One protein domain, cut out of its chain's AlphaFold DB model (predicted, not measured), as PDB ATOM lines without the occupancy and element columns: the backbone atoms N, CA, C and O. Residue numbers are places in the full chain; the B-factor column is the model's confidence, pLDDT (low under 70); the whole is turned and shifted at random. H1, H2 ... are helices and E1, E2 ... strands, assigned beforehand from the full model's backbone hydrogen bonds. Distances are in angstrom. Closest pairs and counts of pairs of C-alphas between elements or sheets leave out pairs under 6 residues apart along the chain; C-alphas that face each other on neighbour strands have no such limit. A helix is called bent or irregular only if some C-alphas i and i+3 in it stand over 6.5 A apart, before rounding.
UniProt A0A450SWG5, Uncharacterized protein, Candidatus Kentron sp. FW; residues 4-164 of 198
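AT A GLANCE: This is residues 4 to 164 of the 198 residues of an uncharacterized protein of Candidatus Kentron sp. FW (UniProt A0A450SWG5). A small antiparallel sheet of three strands, E1, E2 and E3, makes the core, with the helix H5 along one face and the shorter H2 across the other. H6 packs on the first half of H5 beside E3, H4 sits at the beginning of E1, and the last stretch, residues 151 to 164, runs along the outside of the body. The printed part has 161 residues, with six named helices and three named strands, which along the chain come in the order H1, H2, H3, H4, E1, E2, E3, H5, H6; the sheet's order is E1, E2, E3, and the class is mixed, helices and strands, with 81 residues in named elements. The whole is compact, with a radius of gyration of the C-alphas of 15.5 A, and spans 45 by 35 by 34 A.

HOW THE PARTS SIT: Residues 4 to 5 pair antiparallel with residues 70 to 71 of E1, residues 64 to 72. H1, residues 14 to 17, is only just not on the sheet, with 4 pairs of C-alphas within 10 A. H2, residues 20 to 31, has a height over the sheet of 10.2 A and runs across the strands; its closest C-alphas to E2, residues 78 to 86, are those of Phe 27 and Val 78, 6.9 A. H3, residues 34 to 39, is not on the sheet. H4, residues 50 to 57, only grazes the sheet. E1, E2 and E3, residues 100 to 104, form a meander, each strand the antiparallel neighbour of the one before: N 66 and O 84 are 2.9 A apart, N 81 and O 103 2.9 A, both within hydrogen-bond range. H5, residues 110 to 128, runs along the strands, at 26 degrees to E2 on the local plane, on the opposite face from H2, with a height of 9.0 A. H6, residues 142 to 150, touches residues 110 to 118 of H5, the closest C-alphas being those of Ala 114 and Cys 147, 5.2 A; their tilt of 72 degrees is only just about perpendicular. Every O i to N i+4 pair is within hydrogen-bond range in H3, H4 and H6, against 5 of 8 in H2 and 12 of 15 in H5; H1 is too short for such a pair.

IN THESE COORDINATES: H1 begins at C-alpha 14, (182.602, -109.924, 361.546). H2 is 15.8 A long, E1 27.0 A, E2 23.4 A and H5 26.1 A. H5 has a kink of 33 degrees near residue 122 and is only just irregular, C-alphas 123 and 126 being 7.0 A apart. H6 ends at C-alpha 150, (163.756, -112.235, 338.109).

THE WHOLE: The C-alphas farthest apart, those of Val 59 and Gln 74, are 46.3 A from each other. The printed part has no cut. The links E2 to E3 and H5 to H6 are long, 13 residues each. The mean pLDDT of the printed part is 81.2; residues 4 to 22, 24 to 26 and 91 to 94 are under 70.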
ATOM      1  N   PHE A   4     182.452-105.549 346.211       68.75
ATOM      2  CA  PHE A   4     182.991-106.861 346.551       68.75
ATOM      3  C   PHE A   4     182.256-107.395 347.784       68.75
ATOM      4  O   PHE A   4     181.769-106.614 348.605       68.75
ATOM      5  N   MET A   5     182.154-108.717 347.880       61.88
ATOM      6  CA  MET A   5     181.617-109.415 349.044       61.88
ATOM      7  C   MET A   5     182.758-110.091 349.790       61.88
ATOM      8  O   MET A   5     183.675-110.616 349.160       61.88
ATOM      9  N   ASP A   6     182.695-110.080 351.116       62.69
ATOM     10  CA  ASP A   6     183.591-110.897 351.929       62.69
ATOM     11  C   ASP A   6     183.159-112.376 351.845       62.69
ATOM     12  O   ASP A   6     182.026-112.717 352.192       62.69
ATOM     13  N   ASP A   7     184.054-113.245 351.359       48.34
ATOM     14  CA  ASP A   7     183.909-114.711 351.387       48.34
ATOM     15  C   ASP A   7     184.297-115.219 352.790       48.34
ATOM     16  O   ASP A   7     185.342-114.832 353.322       48.34
ATOM     17  N   GLU A   8     183.489-116.104 353.392       42.88
ATOM     18  CA  GLU A   8     183.789-116.747 354.685       42.88
ATOM     19  C   GLU A   8     185.145-117.481 354.679       42.88
ATOM     20  O   GLU A   8     185.778-117.628 355.724       42.88
ATOM     21  N   ARG A   9     185.645-117.893 353.506       40.06
ATOM     22  CA  ARG A   9     186.955-118.548 353.347       40.06
ATOM     23  C   ARG A   9     188.149-117.597 353.491       40.06
ATOM     24  O   ARG A   9     189.261-118.074 353.693       40.06
ATOM     25  N   GLU A  10     187.925-116.281 353.461       39.06
ATOM     26  CA  GLU A  10     188.915-115.247 353.814       39.06
ATOM     27  C   GLU A  10     188.520-114.461 355.087       39.06
ATOM     28  O   GLU A  10     189.062-113.388 355.373       39.06
ATOM     29  N   ALA A  11     187.552-114.948 355.877       37.34
ATOM     30  CA  ALA A  11     186.945-114.176 356.955       37.34
ATOM     31  C   ALA A  11     187.430-114.522 358.368       37.34
ATOM     32  O   ALA A  11     186.936-115.434 359.023       37.34
ATOM     33  N   GLY A  12     188.321-113.674 358.898       38.09
ATOM     34  CA  GLY A  12     188.240-113.305 360.315       38.09
ATOM     35  C   GLY A  12     186.820-112.821 360.630       38.09
ATOM     36  O   GLY A  12     186.154-112.270 359.749       38.09
ATOM     37  N   ARG A  13     186.347-113.087 361.850       52.78
ATOM     38  CA  ARG A  13     184.954-112.889 362.286       52.78
ATOM     39  C   ARG A  13     184.466-111.485 361.930       52.78
ATOM     40  O   ARG A  13     185.273-110.565 361.835       52.78
ATOM     41  N   LEU A  14     183.153-111.269 361.802       53.41
ATOM     42  CA  LEU A  14     182.602-109.924 361.546       53.41
ATOM     43  C   LEU A  14     183.162-108.867 362.525       53.41
ATOM     44  O   LEU A  14     183.435-107.737 362.127       53.41
ATOM     45  N   THR A  15     183.399-109.277 363.778       49.72
ATOM     46  CA  THR A  15     184.034-108.492 364.853       49.72
ATOM     47  C   THR A  15     185.477-108.079 364.576       49.72
ATOM     48  O   THR A  15     185.947-107.096 365.138       49.72
ATOM     49  N   ASP A  16     186.179-108.829 363.732       50.84
ATOM     50  CA  ASP A  16     187.584-108.624 363.388       50.84
ATOM     51  C   ASP A  16     187.725-107.707 362.158       50.84
ATOM     52  O   ASP A  16     188.781-107.111 361.946       50.84
ATOM     53  N   LYS A  17     186.663-107.580 361.348       53.50
ATOM     54  CA  LYS A  17     186.661-106.833 360.077       53.50
ATOM     55  C   LYS A  17     185.957-105.484 360.140       53.50
ATOM     56  O   LYS A  17     186.334-104.558 359.421       53.50
ATOM     57  N   VAL A  18     184.931-105.351 360.975       58.62
ATOM     58  CA  VAL A  18     184.169-104.110 361.127       58.62
ATOM     59  C   VAL A  18     183.850-103.915 362.593       58.62
ATOM     60  O   VAL A  18     183.471-104.871 363.260       58.62
ATOM     61  N   ASP A  19     183.942-102.678 363.089       65.56
ATOM     62  CA  ASP A  19     183.322-102.347 364.372       65.56
ATOM     63  C   ASP A  19     181.817-102.628 364.259       65.56
ATOM     64  O   ASP A  19     181.116-101.902 363.531       65.56
ATOM     65  N   PRO A  20     181.298-103.663 364.942       62.28
ATOM     66  CA  PRO A  20     179.929-104.076 364.728       62.28
ATOM     67  C   PRO A  20     178.959-102.972 365.134       62.28
ATOM     68  O   PRO A  20     177.966-102.757 364.451       62.28
ATOM     69  N   GLN A  21     179.283-102.180 366.160       63.19
ATOM     70  CA  GLN A  21     178.426-101.093 366.625       63.19
ATOM     71  C   GLN A  21     178.306 -99.966 365.588       63.19
ATOM     72  O   GLN A  21     177.209 -99.450 365.346       63.19
ATOM     73  N   SER A  22     179.415 -99.575 364.957       64.75
ATOM     74  CA  SER A  22     179.431 -98.592 363.867       64.75
ATOM     75  C   SER A  22     178.689 -99.100 362.628       64.75
ATOM     76  O   SER A  22     177.896 -98.359 362.045       64.75
ATOM     77  N   TRP A  23     178.867-100.373 362.262       70.25
ATOM     78  CA  TRP A  23     178.136-101.010 361.162       70.25
ATOM     79  C   TRP A  23     176.623-101.050 361.404       70.25
ATOM     80  O   TRP A  23     175.847-100.560 360.579       70.25
ATOM     81  N   LEU A  24     176.211-101.564 362.562       69.50
ATOM     82  CA  LEU A  24     174.815-101.665 362.979       69.50
ATOM     83  C   LEU A  24     174.113-100.306 362.922       69.50
ATOM     84  O   LEU A  24     173.005-100.190 362.398       69.50
ATOM     85  N   ASN A  25     174.768 -99.260 363.434       67.94
ATOM     86  CA  ASN A  25     174.194 -97.919 363.467       67.94
ATOM     87  C   ASN A  25     174.144 -97.243 362.096       67.94
ATOM     88  O   ASN A  25     173.221 -96.470 361.848       67.94
ATOM     89  N   ARG A  26     175.130 -97.489 361.225       68.69
ATOM     90  CA  ARG A  26     175.222 -96.813 359.925       68.69
ATOM     91  C   ARG A  26     174.413 -97.489 358.828       68.69
ATOM     92  O   ARG A  26     173.932 -96.777 357.959       68.69
ATOM     93  N   PHE A  27     174.284 -98.815 358.853       72.06
ATOM     94  CA  PHE A  27     173.687 -99.564 357.745       72.06
ATOM     95  C   PHE A  27     172.382-100.260 358.123       72.06
ATOM     96  O   PHE A  27     171.383-100.108 357.435       72.06
ATOM     97  N   ILE A  28     172.341-100.986 359.241       75.00
ATOM     98  CA  ILE A  28     171.123-101.719 359.614       75.00
ATOM     99  C   ILE A  28     170.055-100.765 360.138       75.00
ATOM    100  O   ILE A  28     168.923-100.786 359.673       75.00
ATOM    101  N   ARG A  29     170.405 -99.891 361.082       74.62
ATOM    102  CA  ARG A  29     169.441 -99.033 361.783       74.62
ATOM    103  C   ARG A  29     168.636 -98.074 360.881       74.62
ATOM    104  O   ARG A  29     167.478 -97.829 361.214       74.62
ATOM    105  N   PRO A  30     169.169 -97.525 359.771       77.62
ATOM    106  CA  PRO A  30     168.360 -96.747 358.828       77.62
ATOM    107  C   PRO A  30     167.353 -97.586 358.032       77.62
ATOM    108  O   PRO A  30     166.338 -97.056 357.586       77.62
ATOM    109  N   HIS A  31     167.631 -98.877 357.844       74.44
ATOM    110  CA  HIS A  31     166.853 -99.770 356.982       74.44
ATOM    111  C   HIS A  31     166.007-100.792 357.759       74.44
ATOM    112  O   HIS A  31     165.122-101.416 357.181       74.44
ATOM    113  N   MET A  32     166.235-100.922 359.068       76.06
ATOM    114  CA  MET A  32     165.511-101.787 359.994       76.06
ATOM    115  C   MET A  32     164.971-100.954 361.170       76.06
ATOM    116  O   MET A  32     165.752-100.298 361.868       76.06
ATOM    117  N   PRO A  33     163.651-100.971 361.436       73.38
ATOM    118  CA  PRO A  33     163.060-100.278 362.576       73.38
ATOM    119  C   PRO A  33     163.744-100.626 363.905       73.38
ATOM    120  O   PRO A  33     164.029-101.784 364.199       73.38
ATOM    121  N   GLY A  34     163.944 -99.630 364.776       72.94
ATOM    122  CA  GLY A  34     164.686 -99.816 366.033       72.94
ATOM    123  C   GLY A  34     164.099-100.861 366.996       72.94
ATOM    124  O   GLY A  34     164.835-101.446 367.784       72.94
ATOM    125  N   VAL A  35     162.790-101.126 366.924       73.94
ATOM    126  CA  VAL A  35     162.123-102.171 367.724       73.94
ATOM    127  C   VAL A  35     162.468-103.570 367.209       73.94
ATOM    128  O   VAL A  35     162.681-104.475 368.010       73.94
ATOM    129  N   GLU A  36     162.570-103.742 365.891       75.19
ATOM    130  CA  GLU A  36     163.015-104.993 365.266       75.19
ATOM    131  C   GLU A  36     164.468-105.275 365.595       75.19
ATOM    132  O   GLU A  36     164.810-106.346 366.083       75.19
ATOM    133  N   PHE A  37     165.297-104.249 365.456       75.69
ATOM    134  CA  PHE A  37     166.703-104.298 365.801       75.69
ATOM    135  C   PHE A  37     166.959-104.776 367.242       75.69
ATOM    136  O   PHE A  37     167.862-105.574 367.497       75.69
ATOM    137  N   GLN A  38     166.147-104.303 368.193       77.06
ATOM    138  CA  GLN A  38     166.206-104.744 369.587       77.06
ATOM    139  C   GLN A  38     165.672-106.164 369.779       77.06
ATOM    140  O   GLN A  38     166.259-106.930 370.541       77.06
ATOM    141  N   ALA A  39     164.571-106.514 369.114       77.25
ATOM    142  CA  ALA A  39     163.961-107.836 369.228       77.25
ATOM    143  C   ALA A  39     164.852-108.950 368.662       77.25
ATOM    144  O   ALA A  39     164.872-110.045 369.213       77.25
ATOM    145  N   GLU A  40     165.617-108.653 367.614       81.38
ATOM    146  CA  GLU A  40     166.599-109.565 367.019       81.38
ATOM    147  C   GLU A  40     167.941-109.574 367.774       81.38
ATOM    148  O   GLU A  40     168.893-110.229 367.351       81.38
ATOM    149  N   GLU A  41     168.060-108.833 368.884       80.19
ATOM    150  CA  GLU A  41     169.282-108.721 369.694       80.19
ATOM    151  C   GLU A  41     170.519-108.300 368.875       80.19
ATOM    152  O   GLU A  41     171.661-108.621 369.208       80.19
ATOM    153  N   LEU A  42     170.307-107.540 367.794       80.19
ATOM    154  CA  LEU A  42     171.378-107.062 366.918       80.19
ATOM    155  C   LEU A  42     172.240-105.989 367.596       80.19
ATOM    156  O   LEU A  42     173.359-105.759 367.171       80.19
ATOM    157  N   SER A  43     171.770-105.360 368.676       76.50
ATOM    158  CA  SER A  43     172.584-104.469 369.518       76.50
ATOM    159  C   SER A  43     173.481-105.202 370.522       76.50
ATOM    160  O   SER A  43     174.179-104.548 371.297       76.50
ATOM    161  N   GLY A  44     173.357-106.528 370.619       75.44
ATOM    162  CA  GLY A  44     174.039-107.341 371.617       75.44
ATOM    163  C   GLY A  44     175.482-107.687 371.230       75.44
ATOM    164  O   GLY A  44     175.855-107.601 370.063       75.44
ATOM    165  N   PRO A  45     176.303-108.127 372.200       76.31
ATOM    166  CA  PRO A  45     177.691-108.513 371.944       76.31
ATOM    167  C   PRO A  45     177.829-109.852 371.197       76.31
ATOM    168  O   PRO A  45     178.893-110.132 370.654       76.31
ATOM    169  N   ASP A  46     176.784-110.688 371.172       82.31
ATOM    170  CA  ASP A  46     176.789-112.000 370.513       82.31
ATOM    171  C   ASP A  46     176.030-111.961 369.181       82.31
ATOM    172  O   ASP A  46     174.904-112.447 369.045       82.31
ATOM    173  N   LEU A  47     176.655-111.343 368.179       83.56
ATOM    174  CA  LEU A  47     176.025-111.161 366.877       83.56
ATOM    175  C   LEU A  47     175.793-112.460 366.119       83.56
ATOM    176  O   LEU A  47     174.860-112.514 365.340       83.56
ATOM    177  N   GLU A  48     176.557-113.516 366.339       87.12
ATOM    178  CA  GLU A  48     176.379-114.772 365.592       87.12
ATOM    179  C   GLU A  48     175.577-115.817 366.380       87.12
ATOM    180  O   GLU A  48     175.406-116.955 365.939       87.12
ATOM    181  N   LEU A  49     175.038-115.418 367.541       88.56
ATOM    182  CA  LEU A  49     174.343-116.293 368.484       88.56
ATOM    183  C   LEU A  49     175.237-117.452 368.958       88.56
ATOM    184  O   LEU A  49     174.760-118.558 369.195       88.56
ATOM    185  N   THR A  50     176.541-117.219 369.110       89.50
ATOM    186  CA  THR A  50     177.534-118.220 369.514       89.50
ATOM    187  C   THR A  50     177.174-118.876 370.842       89.50
ATOM    188  O   THR A  50     177.286-120.096 370.982       89.50
ATOM    189  N   PHE A  51     176.755-118.091 371.837       88.44
ATOM    190  CA  PHE A  51     176.364-118.616 373.142       88.44
ATOM    191  C   PHE A  51     175.125-119.502 373.019       88.44
ATOM    192  O   PHE A  51     175.102-120.626 373.528       88.44
ATOM    193  N   LEU A  52     174.115-119.019 372.298       87.75
ATOM    194  CA  LEU A  52     172.862-119.737 372.111       87.75
ATOM    195  C   LEU A  52     173.064-121.017 371.291       87.75
ATOM    196  O   LEU A  52     172.505-122.055 371.638       87.75
ATOM    197  N   ASN A  53     173.931-120.979 370.278       91.25
ATOM    198  CA  ASN A  53     174.316-122.145 369.495       91.25
ATOM    199  C   ASN A  53     174.954-123.224 370.374       91.25
ATOM    200  O   ASN A  53     174.592-124.391 370.278       91.25
ATOM    201  N   ARG A  54     175.871-122.838 371.276       91.06
ATOM    202  CA  ARG A  54     176.482-123.776 372.236       91.06
ATOM    203  C   ARG A  54     175.445-124.378 373.175       91.06
ATOM    204  O   ARG A  54     175.496-125.575 373.440       91.06
ATOM    205  N   LEU A  55     174.505-123.564 373.658       88.25
ATOM    206  CA  LEU A  55     173.430-124.035 374.526       88.25
ATOM    207  C   LEU A  55     172.549-125.066 373.809       88.25
ATOM    208  O   LEU A  55     172.306-126.139 374.353       88.25
ATOM    209  N   PHE A  56     172.130-124.785 372.574       88.00
ATOM    210  CA  PHE A  56     171.362-125.726 371.751       88.00
ATOM    211  C   PHE A  56     172.172-126.992 371.433       88.00
ATOM    212  O   PHE A  56     171.638-128.101 371.500       88.00
ATOM    213  N   GLY A  57     173.476-126.840 371.196       88.94
ATOM    214  CA  GLY A  57     174.407-127.944 370.961       88.94
ATOM    215  C   GLY A  57     174.450-128.963 372.099       88.94
ATOM    216  O   GLY A  57     174.640-130.148 371.839       88.94
ATOM    217  N   THR A  58     174.192-128.549 373.346       88.69
ATOM    218  CA  THR A  58     174.167-129.472 374.501       88.69
ATOM    219  C   THR A  58     173.073-130.540 374.418       88.69
ATOM    220  O   THR A  58     173.178-131.573 375.075       88.69
ATOM    221  N   VAL A  59     172.049-130.315 373.591       87.19
ATOM    222  CA  VAL A  59     170.939-131.248 373.348       87.19
ATOM    223  C   VAL A  59     170.887-131.729 371.891       87.19
ATOM    224  O   VAL A  59     169.860-132.230 371.442       87.19
ATOM    225  N   GLY A  60     171.983-131.574 371.140       86.75
ATOM    226  CA  GLY A  60     172.080-132.004 369.739       86.75
ATOM    227  C   GLY A  60     171.344-131.104 368.739       86.75
ATOM    228  O   GLY A  60     171.125-131.511 367.601       86.75
ATOM    229  N   LEU A  61     170.954-129.895 369.148       89.62
ATOM    230  CA  LEU A  61     170.334-128.894 368.279       89.62
ATOM    231  C   LEU A  61     171.357-127.821 367.880       89.62
ATOM    232  O   LEU A  61     172.459-127.757 368.415       89.62
ATOM    233  N   PHE A  62     170.986-126.938 366.956       90.69
ATOM    234  CA  PHE A  62     171.802-125.787 366.564       90.69
ATOM    235  C   PHE A  62     170.953-124.525 366.544       90.69
ATOM    236  O   PHE A  62     169.753-124.585 366.297       90.69
ATOM    237  N   ARG A  63     171.567-123.371 366.770       90.81
ATOM    238  CA  ARG A  63     170.917-122.082 366.549       90.81
ATOM    239  C   ARG A  63     171.970-121.031 366.288       90.81
ATOM    240  O   ARG A  63     172.696-120.679 367.207       90.81
ATOM    241  N   TYR A  64     172.040-120.527 365.066       90.94
ATOM    242  CA  TYR A  64     173.081-119.587 364.678       90.94
ATOM    243  C   TYR A  64     172.549-118.473 363.785       90.94
ATOM    244  O   TYR A  64     171.503-118.599 363.140       90.94
ATOM    245  N   ARG A  65     173.317-117.384 363.758       91.25
ATOM    246  CA  ARG A  65     173.167-116.290 362.806       91.25
ATOM    247  C   ARG A  65     174.488-116.083 362.077       91.25
ATOM    248  O   ARG A  65     175.532-116.072 362.717       91.25
ATOM    249  N   ARG A  66     174.440-115.915 360.758       90.19
ATOM    250  CA  ARG A  66     175.600-115.548 359.931       90.19
ATOM    251  C   ARG A  66     175.289-114.298 359.130       90.19
ATOM    252  O   ARG A  66     174.136-114.074 358.763       90.19
ATOM    253  N   ILE A  67     176.302-113.471 358.905       87.19
ATOM    254  CA  ILE A  67     176.142-112.149 358.302       87.19
ATOM    255  C   ILE A  67     177.150-112.008 357.160       87.19
ATOM    256  O   ILE A  67     178.352-112.118 357.378       87.19
ATOM    257  N   TRP A  68     176.661-111.710 355.958       87.38
ATOM    258  CA  TRP A  68     177.483-111.335 354.807       87.38
ATOM    259  C   TRP A  68     177.365-109.845 354.564       87.38
ATOM    260  O   TRP A  68     176.267-109.290 354.632       87.38
ATOM    261  N   LEU A  69     178.484-109.217 354.216       86.00
ATOM    262  CA  LEU A  69     178.556-107.797 353.902       86.00
ATOM    263  C   LEU A  69     179.045-107.596 352.475       86.00
ATOM    264  O   LEU A  69     179.973-108.263 352.011       86.00
ATOM    265  N   ALA A  70     178.425-106.636 351.799       85.56
ATOM    266  CA  ALA A  70     178.878-106.148 350.512       85.56
ATOM    267  C   ALA A  70     179.335-104.702 350.640       85.56
ATOM    268  O   ALA A  70     178.624-103.863 351.198       85.56
ATOM    269  N   TYR A  71     180.507-104.407 350.085       82.81
ATOM    270  CA  TYR A  71     181.128-103.093 350.160       82.81
ATOM    271  C   TYR A  71     181.231-102.461 348.782       82.81
ATOM    272  O   TYR A  71     181.679-103.100 347.829       82.81
ATOM    273  N   ALA A  72     180.906-101.173 348.691       82.12
ATOM    274  CA  ALA A  72     181.244-100.364 347.531       82.12
ATOM    275  C   ALA A  72     182.768-100.318 347.361       82.12
ATOM    276  O   ALA A  72     183.507 -99.968 348.282       82.12
ATOM    277  N   ARG A  73     183.256-100.624 346.157       75.94
ATOM    278  CA  ARG A  73     184.692-100.746 345.865       75.94
ATOM    279  C   ARG A  73     185.455 -99.435 346.074       75.94
ATOM    280  O   ARG A  73     186.602 -99.464 346.504       75.94
ATOM    281  N   GLN A  74     184.829 -98.302 345.759       76.31
ATOM    282  CA  GLN A  74     185.474 -96.985 345.804       76.31
ATOM    283  C   GLN A  74     185.503 -96.397 347.218       76.31
ATOM    284  O   GLN A  74     186.536 -95.908 347.661       76.31
ATOM    285  N   SER A  75     184.378 -96.454 347.932       75.00
ATOM    286  CA  SER A  75     184.227 -95.807 349.238       75.00
ATOM    287  C   SER A  75     184.461 -96.745 350.423       75.00
ATOM    288  O   SER A  75     184.606 -96.280 351.550       75.00
ATOM    289  N   LYS A  76     184.493 -98.065 350.185       73.12
ATOM    290  CA  LYS A  76     184.519 -99.114 351.218       73.12
ATOM    291  C   LYS A  76     183.365 -99.013 352.223       73.12
ATOM    292  O   LYS A  76     183.449 -99.555 353.322       73.12
ATOM    293  N   HIS A  77     182.282 -98.326 351.864       78.06
ATOM    294  CA  HIS A  77     181.058 -98.328 352.656       78.06
ATOM    295  C   HIS A  77     180.227 -99.569 352.342       78.06
ATOM    296  O   HIS A  77     180.237-100.063 351.215       78.06
ATOM    297  N   VAL A  78     179.514-100.065 353.351       81.38
ATOM    298  CA  VAL A  78     178.583-101.184 353.192       81.38
ATOM    299  C   VAL A  78     177.403-100.724 352.339       81.38
ATOM    300  O   VAL A  78     176.835 -99.666 352.597       81.38
ATOM    301  N   VAL A  79     177.060-101.513 351.323       87.12
ATOM    302  CA  VAL A  79     175.945-101.270 350.390       87.12
ATOM    303  C   VAL A  79     174.915-102.399 350.392       87.12
ATOM    304  O   VAL A  79     173.864-102.297 349.764       87.12
ATOM    305  N   GLY A  80     175.192-103.478 351.118       88.88
ATOM    306  CA  GLY A  80     174.261-104.577 351.290       88.88
ATOM    307  C   GLY A  80     174.660-105.489 352.434       88.88
ATOM    308  O   GLY A  80     175.830-105.556 352.821       88.88
ATOM    309  N   VAL A  81     173.676-106.220 352.938       89.88
ATOM    310  CA  VAL A  81     173.835-107.257 353.953       89.88
ATOM    311  C   VAL A  81     172.859-108.397 353.689       89.88
ATOM    312  O   VAL A  81     171.699-108.163 353.347       89.88
ATOM    313  N   ALA A  82     173.319-109.620 353.924       91.94
ATOM    314  CA  ALA A  82     172.453-110.775 354.110       91.94
ATOM    315  C   ALA A  82     172.656-111.334 355.521       91.94
ATOM    316  O   ALA A  82     173.787-111.608 355.920       91.94
ATOM    317  N   ILE A  83     171.571-111.481 356.279       91.56
ATOM    318  CA  ILE A  83     171.578-112.028 357.637       91.56
ATOM    319  C   ILE A  83     170.824-113.351 357.621       91.56
ATOM    320  O   ILE A  83     169.598-113.366 357.561       91.56
ATOM    321  N   VAL A  84     171.554-114.457 357.686       92.94
ATOM    322  CA  VAL A  84     170.994-115.810 357.693       92.94
ATOM    323  C   VAL A  84     170.731-116.244 359.123       92.94
ATOM    324  O   VAL A  84     171.638-116.252 359.954       92.94
ATOM    325  N   TYR A  85     169.503-116.675 359.378       92.62
ATOM    326  CA  TYR A  85     169.078-117.309 360.618       92.62
ATOM    327  C   TYR A  85     168.839-118.789 360.362       92.62
ATOM    328  O   TYR A  85     168.164-119.162 359.395       92.62
ATOM    329  N   ARG A  86     169.385-119.632 361.240       92.31
ATOM    330  CA  ARG A  86     169.202-121.081 361.195       92.31
ATOM    331  C   ARG A  86     168.958-121.626 362.595       92.31
ATOM    332  O   ARG A  86     169.678-121.310 363.541       92.31
ATOM    333  N   GLY A  87     167.952-122.484 362.711       90.19
ATOM    334  CA  GLY A  87     167.577-123.169 363.943       90.19
ATOM    335  C   GLY A  87     166.767-124.440 363.672       90.19
ATOM    336  O   GLY A  87     166.427-124.730 362.521       90.19
ATOM    337  N   PRO A  88     166.429-125.216 364.712       86.25
ATOM    338  CA  PRO A  88     165.689-126.458 364.558       86.25
ATOM    339  C   PRO A  88     164.283-126.211 364.004       86.25
ATOM    340  O   PRO A  88     163.594-125.256 364.369       86.25
ATOM    341  N   LEU A  89     163.847-127.106 363.122       80.00
ATOM    342  CA  LEU A  89     162.492-127.111 362.584       80.00
ATOM    343  C   LEU A  89     161.471-127.527 363.653       80.00
ATOM    344  O   LEU A  89     161.779-128.282 364.571       80.00
ATOM    345  N   GLY A  90     160.243-127.020 363.533       71.31
ATOM    346  CA  GLY A  90     159.114-127.418 364.384       71.31
ATOM    347  C   GLY A  90     158.913-126.599 365.662       71.31
ATOM    348  O   GLY A  90     157.833-126.669 366.242       71.31
ATOM    349  N   MET A  91     159.878-125.769 366.078       60.91
ATOM    350  CA  MET A  91     159.683-124.861 367.224       60.91
ATOM    351  C   MET A  91     159.043-123.519 366.847       60.91
ATOM    352  O   MET A  91     158.494-122.840 367.714       60.91
ATOM    353  N   ASN A  92     159.041-123.151 365.560       59.66
ATOM    354  CA  ASN A  92     158.444-121.906 365.087       59.66
ATOM    355  C   ASN A  92     157.596-122.128 363.827       59.66
ATOM    356  O   ASN A  92     158.106-122.508 362.772       59.66
ATOM    357  N   PHE A  93     156.294-121.852 363.930       54.06
ATOM    358  CA  PHE A  93     155.314-122.060 362.856       54.06
ATOM    359  C   PHE A  93     155.483-121.108 361.661       54.06
ATOM    360  O   PHE A  93     154.861-121.303 360.621       54.06
ATOM    361  N   SER A  94     156.299-120.059 361.787       59.78
ATOM    362  CA  SER A  94     156.361-118.964 360.811       59.78
ATOM    363  C   SER A  94     157.613-118.954 359.926       59.78
ATOM    364  O   SER A  94     157.781-118.007 359.152       59.78
ATOM    365  N   MET A  95     158.483-119.970 360.052       71.12
ATOM    366  CA  MET A  95     159.833-120.043 359.457       71.12
ATOM    367  C   MET A  95     160.746-118.857 359.810       71.12
ATOM    368  O   MET A  95     161.837-118.738 359.266       71.12
ATOM    369  N   GLN A  96     160.347-117.997 360.754       75.12
ATOM    370  CA  GLN A  96     161.116-116.813 361.141       75.12
ATOM    371  C   GLN A  96     162.509-117.146 361.668       75.12
ATOM    372  O   GLN A  96     163.435-116.370 361.478       75.12
ATOM    373  N   GLU A  97     162.668-118.302 362.305       81.75
ATOM    374  CA  GLU A  97     163.957-118.763 362.832       81.75
ATOM    375  C   GLU A  97     164.865-119.374 361.763       81.75
ATOM    376  O   GLU A  97     166.016-119.697 362.039       81.75
ATOM    377  N   ASN A  98     164.341-119.545 360.550       89.81
ATOM    378  CA  ASN A  98     165.020-120.136 359.411       89.81
ATOM    379  C   ASN A  98     164.820-119.258 358.171       89.81
ATOM    380  O   ASN A  98     164.326-119.728 357.154       89.81
ATOM    381  N   ARG A  99     165.163-117.972 358.272       92.00
ATOM    382  CA  ARG A  99     165.009-116.971 357.203       92.00
ATOM    383  C   ARG A  99     166.320-116.249 356.932       92.00
ATOM    384  O   ARG A  99     167.223-116.315 357.759       92.00
ATOM    385  N   CYS A 100     166.403-115.548 355.814       93.44
ATOM    386  CA  CYS A 100     167.446-114.585 355.520       93.44
ATOM    387  C   CYS A 100     166.823-113.194 355.428       93.44
ATOM    388  O   CYS A 100     165.928-112.990 354.610       93.44
ATOM    389  N   ASP A 101     167.320-112.234 356.201       92.38
ATOM    390  CA  ASP A 101     167.001-110.823 355.982       92.38
ATOM    391  C   ASP A 101     168.020-110.271 354.970       92.38
ATOM    392  O   ASP A 101     169.221-110.242 355.242       92.38
ATOM    393  N   LEU A 102     167.557-109.897 353.775       93.25
ATOM    394  CA  LEU A 102     168.383-109.312 352.714       93.25
ATOM    395  C   LEU A 102     168.068-107.822 352.607       93.25
ATOM    396  O   LEU A 102     166.957-107.444 352.231       93.25
ATOM    397  N   ILE A 103     169.046-106.975 352.915       91.94
ATOM    398  CA  ILE A 103     168.892-105.518 352.896       91.94
ATOM    399  C   ILE A 103     169.942-104.947 351.950       91.94
ATOM    400  O   ILE A 103     171.143-105.154 352.133       91.94
ATOM    401  N   ILE A 104     169.486-104.222 350.933       90.94
ATOM    402  CA  ILE A 104     170.338-103.575 349.936       90.94
ATOM    403  C   ILE A 104     170.052-102.076 349.955       90.94
ATOM    404  O   ILE A 104     168.888-101.669 349.931       90.94
ATOM    405  N   ALA A 105     171.117-101.273 349.977       88.69
ATOM    406  CA  ALA A 105     171.046 -99.819 350.049       88.69
ATOM    407  C   ALA A 105     170.129 -99.252 348.940       88.69
ATOM    408  O   ALA A 105     170.218 -99.703 347.791       88.69
ATOM    409  N   PRO A 106     169.204 -98.323 349.247       88.00
ATOM    410  CA  PRO A 106     168.214 -97.828 348.287       88.00
ATOM    411  C   PRO A 106     168.831 -97.008 347.145       88.00
ATOM    412  O   PRO A 106     168.199 -96.840 346.110       88.00
ATOM    413  N   GLU A 107     170.060 -96.521 347.307       87.81
ATOM    414  CA  GLU A 107     170.760 -95.685 346.330       87.81
ATOM    415  C   GLU A 107     171.333 -96.486 345.152       87.81
ATOM    416  O   GLU A 107     171.711 -95.889 344.144       87.81
ATOM    417  N   LEU A 108     171.410 -97.817 345.268       88.69
ATOM    418  CA  LEU A 108     171.851 -98.686 344.178       88.69
ATOM    419  C   LEU A 108     170.786 -98.777 343.086       88.69
ATOM    420  O   LEU A 108     169.604 -99.003 343.370       88.69
ATOM    421  N   ASP A 109     171.229 -98.672 341.833       89.50
ATOM    422  CA  ASP A 109     170.344 -98.831 340.684       89.50
ATOM    423  C   ASP A 109     169.846-100.283 340.533       89.50
ATOM    424  O   ASP A 109     170.296-101.215 341.207       89.50
ATOM    425  N   SER A 110     168.872-100.495 339.644       87.50
ATOM    426  CA  SER A 110     168.245-101.808 339.466       87.50
ATOM    427  C   SER A 110     169.213-102.889 338.970       87.50
ATOM    428  O   SER A 110     169.038-104.061 339.316       87.50
ATOM    429  N   TRP A 111     170.235-102.525 338.192       88.62
ATOM    430  CA  TRP A 111     171.234-103.460 337.681       88.62
ATOM    431  C   TRP A 111     172.235-103.841 338.771       88.62
ATOM    432  O   TRP A 111     172.524-105.026 338.963       88.62
ATOM    433  N   GLU A 112     172.715-102.861 339.536       90.56
ATOM    434  CA  GLU A 112     173.592-103.074 340.682       90.56
ATOM    435  C   GLU A 112     172.895-103.910 341.756       90.56
ATOM    436  O   GLU A 112     173.468-104.898 342.223       90.56
ATOM    437  N   ARG A 113     171.637-103.584 342.079       92.56
ATOM    438  CA  ARG A 113     170.797-104.341 343.017       92.56
ATOM    439  C   ARG A 113     170.593-105.781 342.560       92.56
ATOM    440  O   ARG A 113     170.718-106.692 343.377       92.56
ATOM    441  N   ALA A 114     170.304-106.014 341.279       91.25
ATOM    442  CA  ALA A 114     170.123-107.364 340.748       91.25
ATOM    443  C   ALA A 114     171.421-108.182 340.804       91.25
ATOM    444  O   ALA A 114     171.405-109.334 341.243       91.25
ATOM    445  N   GLY A 115     172.550-107.582 340.414       90.94
ATOM    446  CA  GLY A 115     173.856-108.224 340.532       90.94
ATOM    447  C   GLY A 115     174.178-108.579 341.982       90.94
ATOM    448  O   GLY A 115     174.555-109.710 342.266       90.94
ATOM    449  N   LEU A 116     173.952-107.638 342.902       91.12
ATOM    450  CA  LEU A 116     174.270-107.831 344.308       91.12
ATOM    451  C   LEU A 116     173.355-108.882 344.949       91.12
ATOM    452  O   LEU A 116     173.812-109.712 345.726       91.12
ATOM    453  N   SER A 117     172.076-108.897 344.569       93.75
ATOM    454  CA  SER A 117     171.123-109.930 344.988       93.75
ATOM    455  C   SER A 117     171.586-111.319 344.553       93.75
ATOM    456  O   SER A 117     171.566-112.246 345.355       93.75
ATOM    457  N   ARG A 118     172.039-111.475 343.302       93.75
ATOM    458  CA  ARG A 118     172.573-112.748 342.800       93.75
ATOM    459  C   ARG A 118     173.792-113.196 343.600       93.75
ATOM    460  O   ARG A 118     173.880-114.368 343.956       93.75
ATOM    461  N   ASP A 119     174.715-112.282 343.872       91.44
ATOM    462  CA  ASP A 119     175.949-112.612 344.577       91.44
ATOM    463  C   ASP A 119     175.662-112.987 346.046       91.44
ATOM    464  O   ASP A 119     176.194-113.984 346.538       91.44
ATOM    465  N   PHE A 120     174.724-112.296 346.711       92.88
ATOM    466  CA  PHE A 120     174.222-112.711 348.024       92.88
ATOM    467  C   PHE A 120     173.564-114.085 347.993       92.88
ATOM    468  O   PHE A 120     173.894-114.921 348.827       92.88
ATOM    469  N   LEU A 121     172.667-114.347 347.037       92.31
ATOM    470  CA  LEU A 121     172.028-115.658 346.902       92.31
ATOM    471  C   LEU A 121     173.070-116.770 346.738       92.31
ATOM    472  O   LEU A 121     172.989-117.784 347.425       92.31
ATOM    473  N   ALA A 122     174.078-116.569 345.888       90.88
ATOM    474  CA  ALA A 122     175.158-117.536 345.708       90.88
ATOM    475  C   ALA A 122     175.920-117.811 347.017       90.88
ATOM    476  O   ALA A 122     176.296-118.955 347.272       90.88
ATOM    477  N   ALA A 123     176.110-116.786 347.853       89.31
ATOM    478  CA  ALA A 123     176.773-116.916 349.145       89.31
ATOM    479  C   ALA A 123     175.903-117.612 350.208       89.31
ATOM    480  O   ALA A 123     176.419-118.429 350.967       89.31
ATOM    481  N   ILE A 124     174.600-117.317 350.266       91.88
ATOM    482  CA  ILE A 124     173.728-117.784 351.359       91.88
ATOM    483  C   ILE A 124     173.043-119.126 351.098       91.88
ATOM    484  O   ILE A 124     172.676-119.812 352.047       91.88
ATOM    485  N   LEU A 125     172.841-119.522 349.837       92.12
ATOM    486  CA  LEU A 125     172.135-120.764 349.502       92.12
ATOM    487  C   LEU A 125     172.736-122.021 350.164       92.12
ATOM    488  O   LEU A 125     171.949-122.847 350.637       92.12
ATOM    489  N   PRO A 126     174.073-122.178 350.284       92.75
ATOM    490  CA  PRO A 126     174.668-123.310 350.997       92.75
ATOM    491  C   PRO A 126     174.183-123.473 352.448       92.75
ATOM    492  O   PRO A 126     174.025-124.604 352.907       92.75
ATOM    493  N   GLU A 127     173.861-122.385 353.153       92.12
ATOM    494  CA  GLU A 127     173.371-122.430 354.544       92.12
ATOM    495  C   GLU A 127     171.995-123.092 354.688       92.12
ATOM    496  O   GLU A 127     171.634-123.607 355.753       92.12
ATOM    497  N   TYR A 128     171.219-123.095 353.604       92.62
ATOM    498  CA  TYR A 128     169.898-123.713 353.536       92.62
ATOM    499  C   TYR A 128     169.929-125.094 352.877       92.62
ATOM    500  O   TYR A 128     168.878-125.712 352.742       92.62
ATOM    501  N   GLY A 129     171.102-125.632 352.523       91.12
ATOM    502  CA  GLY A 129     171.207-126.944 351.870       91.12
ATOM    503  C   GLY A 129     170.641-128.103 352.702       91.12
ATOM    504  O   GLY A 129     170.133-129.073 352.149       91.12
ATOM    505  N   SER A 130     170.677-127.991 354.034       88.62
ATOM    506  CA  SER A 130     170.090-128.959 354.977       88.62
ATOM    507  C   SER A 130     168.676-128.594 355.442       88.62
ATOM    508  O   SER A 130     168.138-129.210 356.362       88.62
ATOM    509  N   PHE A 131     168.078-127.542 354.886       89.50
ATOM    510  CA  PHE A 131     166.759-127.084 355.290       89.50
ATOM    511  C   PHE A 131     165.675-127.879 354.563       89.50
ATOM    512  O   PHE A 131     165.519-127.762 353.353       89.50
ATOM    513  N   GLU A 132     164.914-128.669 355.323       87.19
ATOM    514  CA  GLU A 132     163.915-129.617 354.808       87.19
ATOM    515  C   GLU A 132     162.922-129.030 353.787       87.19
ATOM    516  O   GLU A 132     162.650-129.713 352.801       87.19
ATOM    517  N   PRO A 133     162.425-127.779 353.922       87.44
ATOM    518  CA  PRO A 133     161.555-127.192 352.903       87.44
ATOM    519  C   PRO A 133     162.183-127.058 351.506       87.44
ATOM    520  O   PRO A 133     161.450-126.860 350.544       87.44
ATOM    521  N   GLY A 134     163.510-127.155 351.372       88.94
ATOM    522  CA  GLY A 134     164.195-127.162 350.076       88.94
ATOM    523  C   GLY A 134     164.339-125.790 349.408       88.94
ATOM    524  O   GLY A 134     164.685-125.720 348.233       88.94
ATOM    525  N   PHE A 135     164.091-124.696 350.134       89.88
ATOM    526  CA  PHE A 135     164.245-123.322 349.645       89.88
ATOM    527  C   PHE A 135     164.795-122.400 350.736       89.88
ATOM    528  O   PHE A 135     164.547-122.626 351.914       89.88
ATOM    529  N   ALA A 136     165.487-121.322 350.366       91.88
ATOM    530  CA  ALA A 136     165.905-120.283 351.309       91.88
ATOM    531  C   ALA A 136     164.786-119.237 351.485       91.88
ATOM    532  O   ALA A 136     164.453-118.549 350.517       91.88
ATOM    533  N   PRO A 137     164.183-119.073 352.679       92.62
ATOM    534  CA  PRO A 137     163.185-118.029 352.890       92.62
ATOM    535  C   PRO A 137     163.889-116.678 352.989       92.62
ATOM    536  O   PRO A 137     164.715-116.491 353.876       92.62
ATOM    537  N   VAL A 138     163.559-115.728 352.114       93.19
ATOM    538  CA  VAL A 138     164.172-114.391 352.108       93.19
ATOM    539  C   VAL A 138     163.133-113.326 352.447       93.19
ATOM    540  O   VAL A 138     162.049-113.291 351.862       93.19
ATOM    541  N   VAL A 139     163.469-112.447 353.387       92.25
ATOM    542  CA  VAL A 139     162.713-111.242 353.741       92.25
ATOM    543  C   VAL A 139     163.491-110.034 353.238       92.25
ATOM    544  O   VAL A 139     164.684-109.900 353.497       92.25
ATOM    545  N   THR A 140     162.825-109.169 352.478       92.81
ATOM    546  CA  THR A 140     163.453-107.994 351.869       92.81
ATOM    547  C   THR A 140     162.407-106.948 351.471       92.81
ATOM    548  O   THR A 140     161.200-107.184 351.589       92.81
ATOM    549  N   ASP A 141     162.861-105.785 351.007       91.81
ATOM    550  CA  ASP A 141     162.011-104.717 350.487       91.81
ATOM    551  C   ASP A 141     161.405-105.061 349.107       91.81
ATOM    552  O   ASP A 141     161.773-106.029 348.439       91.81
ATOM    553  N   GLY A 142     160.440-104.258 348.653       91.06
ATOM    554  CA  GLY A 142     159.718-104.526 347.406       91.06
ATOM    555  C   GLY A 142     160.549-104.387 346.124       91.06
ATOM    556  O   GLY A 142     160.205-104.997 345.111       91.06
ATOM    557  N   GLU A 143     161.615-103.587 346.117       92.06
ATOM    558  CA  GLU A 143     162.507-103.456 344.961       92.06
ATOM    559  C   GLU A 143     163.421-104.666 344.853       92.06
ATOM    560  O   GLU A 143     163.463-105.315 343.807       92.06
ATOM    561  N   THR A 144     164.062-105.030 345.960       94.19
ATOM    562  CA  THR A 144     164.923-106.211 346.031       94.19
ATOM    563  C   THR A 144     164.127-107.486 345.757       94.19
ATOM    564  O   THR A 144     164.573-108.332 344.984       94.19
ATOM    565  N   ALA A 145     162.895-107.598 346.263       94.12
ATOM    566  CA  ALA A 145     162.038-108.743 345.967       94.12
ATOM    567  C   ALA A 145     161.740-108.898 344.464       94.12
ATOM    568  O   ALA A 145     161.688-110.020 343.966       94.12
ATOM    569  N   ARG A 146     161.587-107.795 343.714       92.75
ATOM    570  CA  ARG A 146     161.415-107.854 342.249       92.75
ATOM    571  C   ARG A 146     162.665-108.397 341.556       92.75
ATOM    572  O   ARG A 146     162.536-109.216 340.647       92.75
ATOM    573  N   CYS A 147     163.853-108.000 342.011       93.00
ATOM    574  CA  CYS A 147     165.111-108.571 341.530       93.00
ATOM    575  C   CYS A 147     165.187-110.076 341.833       93.00
ATOM    576  O   CYS A 147     165.493-110.856 340.936       93.00
ATOM    577  N   LEU A 148     164.835-110.506 343.048       93.88
ATOM    578  CA  LEU A 148     164.842-111.926 343.420       93.88
ATOM    579  C   LEU A 148     163.885-112.756 342.557       93.88
ATOM    580  O   LEU A 148     164.258-113.840 342.118       93.88
ATOM    581  N   VAL A 149     162.696-112.234 342.242       94.00
ATOM    582  CA  VAL A 149     161.753-112.907 341.334       94.00
ATOM    583  C   VAL A 149     162.355-113.092 339.938       94.00
ATOM    584  O   VAL A 149     162.260-114.177 339.371       94.00
ATOM    585  N   SER A 150     163.056-112.086 339.399       91.44
ATOM    586  CA  SER A 150     163.756-112.235 338.109       91.44
ATOM    587  C   SER A 150     164.916-113.240 338.133       91.44
ATOM    588  O   SER A 150     165.324-113.723 337.081       91.44
ATOM    589  N   LEU A 151     165.423-113.575 339.323       90.81
ATOM    590  CA  LEU A 151     166.479-114.566 339.544       90.81
ATOM    591  C   LEU A 151     165.925-115.971 339.853       90.81
ATOM    592  O   LEU A 151     166.699-116.865 340.183       90.81
ATOM    593  N   GLY A 152     164.607-116.176 339.739       92.44
ATOM    594  CA  GLY A 152     163.944-117.462 339.982       92.44
ATOM    595  C   GLY A 152     163.354-117.627 341.385       92.44
ATOM    596  O   GLY A 152     162.927-118.721 341.736       92.44
ATOM    597  N   GLY A 153     163.326-116.567 342.196       92.75
ATOM    598  CA  GLY A 153     162.627-116.563 343.478       92.75
ATOM    599  C   GLY A 153     161.105-116.490 343.323       92.75
ATOM    600  O   GLY A 153     160.580-115.949 342.351       92.75
ATOM    601  N   GLU A 154     160.384-116.970 344.334       93.06
ATOM    602  CA  GLU A 154     158.922-116.908 344.380       93.06
ATOM    603  C   GLU A 154     158.443-115.985 345.503       93.06
ATOM    604  O   GLU A 154     158.870-116.077 346.657       93.06
ATOM    605  N   MET A 155     157.516-115.083 345.175       90.38
ATOM    606  CA  MET A 155     156.883-114.223 346.172       90.38
ATOM    607  C   MET A 155     155.829-115.021 346.941       90.38
ATOM    608  O   MET A 155     154.728-115.241 346.445       90.38
ATOM    609  N   ASN A 156     156.143-115.400 348.178       85.12
ATOM    610  CA  ASN A 156     155.209-116.137 349.030       85.12
ATOM    611  C   ASN A 156     154.155-115.211 349.669       85.12
ATOM    612  O   ASN A 156     152.953-115.393 349.492       85.12
ATOM    613  N   ARG A 157     154.594-114.184 350.413       85.25
ATOM    614  CA  ARG A 157     153.688-113.297 351.160       85.25
ATOM    615  C   ARG A 157     154.272-111.914 351.395       85.25
ATOM    616  O   ARG A 157     155.470-111.762 351.613       85.25
ATOM    617  N   ARG A 158     153.392-110.914 351.496       82.94
ATOM    618  CA  ARG A 158     153.735-109.633 352.128       82.94
ATOM    619  C   ARG A 158     153.631-109.794 353.636       82.94
ATOM    620  O   ARG A 158     152.533-109.887 354.183       82.94
ATOM    621  N   TYR A 159     154.775-109.866 354.295       74.12
ATOM    622  CA  TYR A 159     154.825-110.025 355.736       74.12
ATOM    623  C   TYR A 159     154.536-108.688 356.432       74.12
ATOM    624  O   TYR A 159     155.201-107.688 356.175       74.12
ATOM    625  N   LYS A 160     153.518-108.662 357.301       74.00
ATOM    626  CA  LYS A 160     153.295-107.561 358.245       74.00
ATOM    627  C   LYS A 160     153.909-107.973 359.574       74.00
ATOM    628  O   LYS A 160     153.381-108.861 360.241       74.00
ATOM    629  N   GLN A 161     155.033-107.366 359.922       72.88
ATOM    630  CA  GLN A 161     155.754-107.709 361.137       72.88
ATOM    631  C   GLN A 161     155.090-107.071 362.357       72.88
ATOM    632  O   GLN A 161     154.897-105.858 362.419       72.88
ATOM    633  N   GLY A 162     154.724-107.913 363.320       73.94
ATOM    634  CA  GLY A 162     154.350-107.504 364.668       73.94
ATOM    635  C   GLY A 162     155.475-107.892 365.615       73.94
ATOM    636  O   GLY A 162     155.935-109.033 365.575       73.94
ATOM    637  N   ILE A 163     155.932-106.948 366.432       73.75
ATOM    638  CA  ILE A 163     157.055-107.156 367.346       73.75
ATOM    639  C   ILE A 163     156.590-106.830 368.748       73.75
ATOM    640  O   ILE A 163     156.092-105.738 369.016       73.75
ATOM    641  N   TRP A 164     156.776-107.788 369.646       72.12
ATOM    642  CA  TRP A 164     156.443-107.637 371.049       72.12
ATOM    643  C   TRP A 164     157.704-107.791 371.877       72.12
ATOM    644  O   TRP A 164     158.276-108.874 371.982       72.12
TER     645      TRP A 164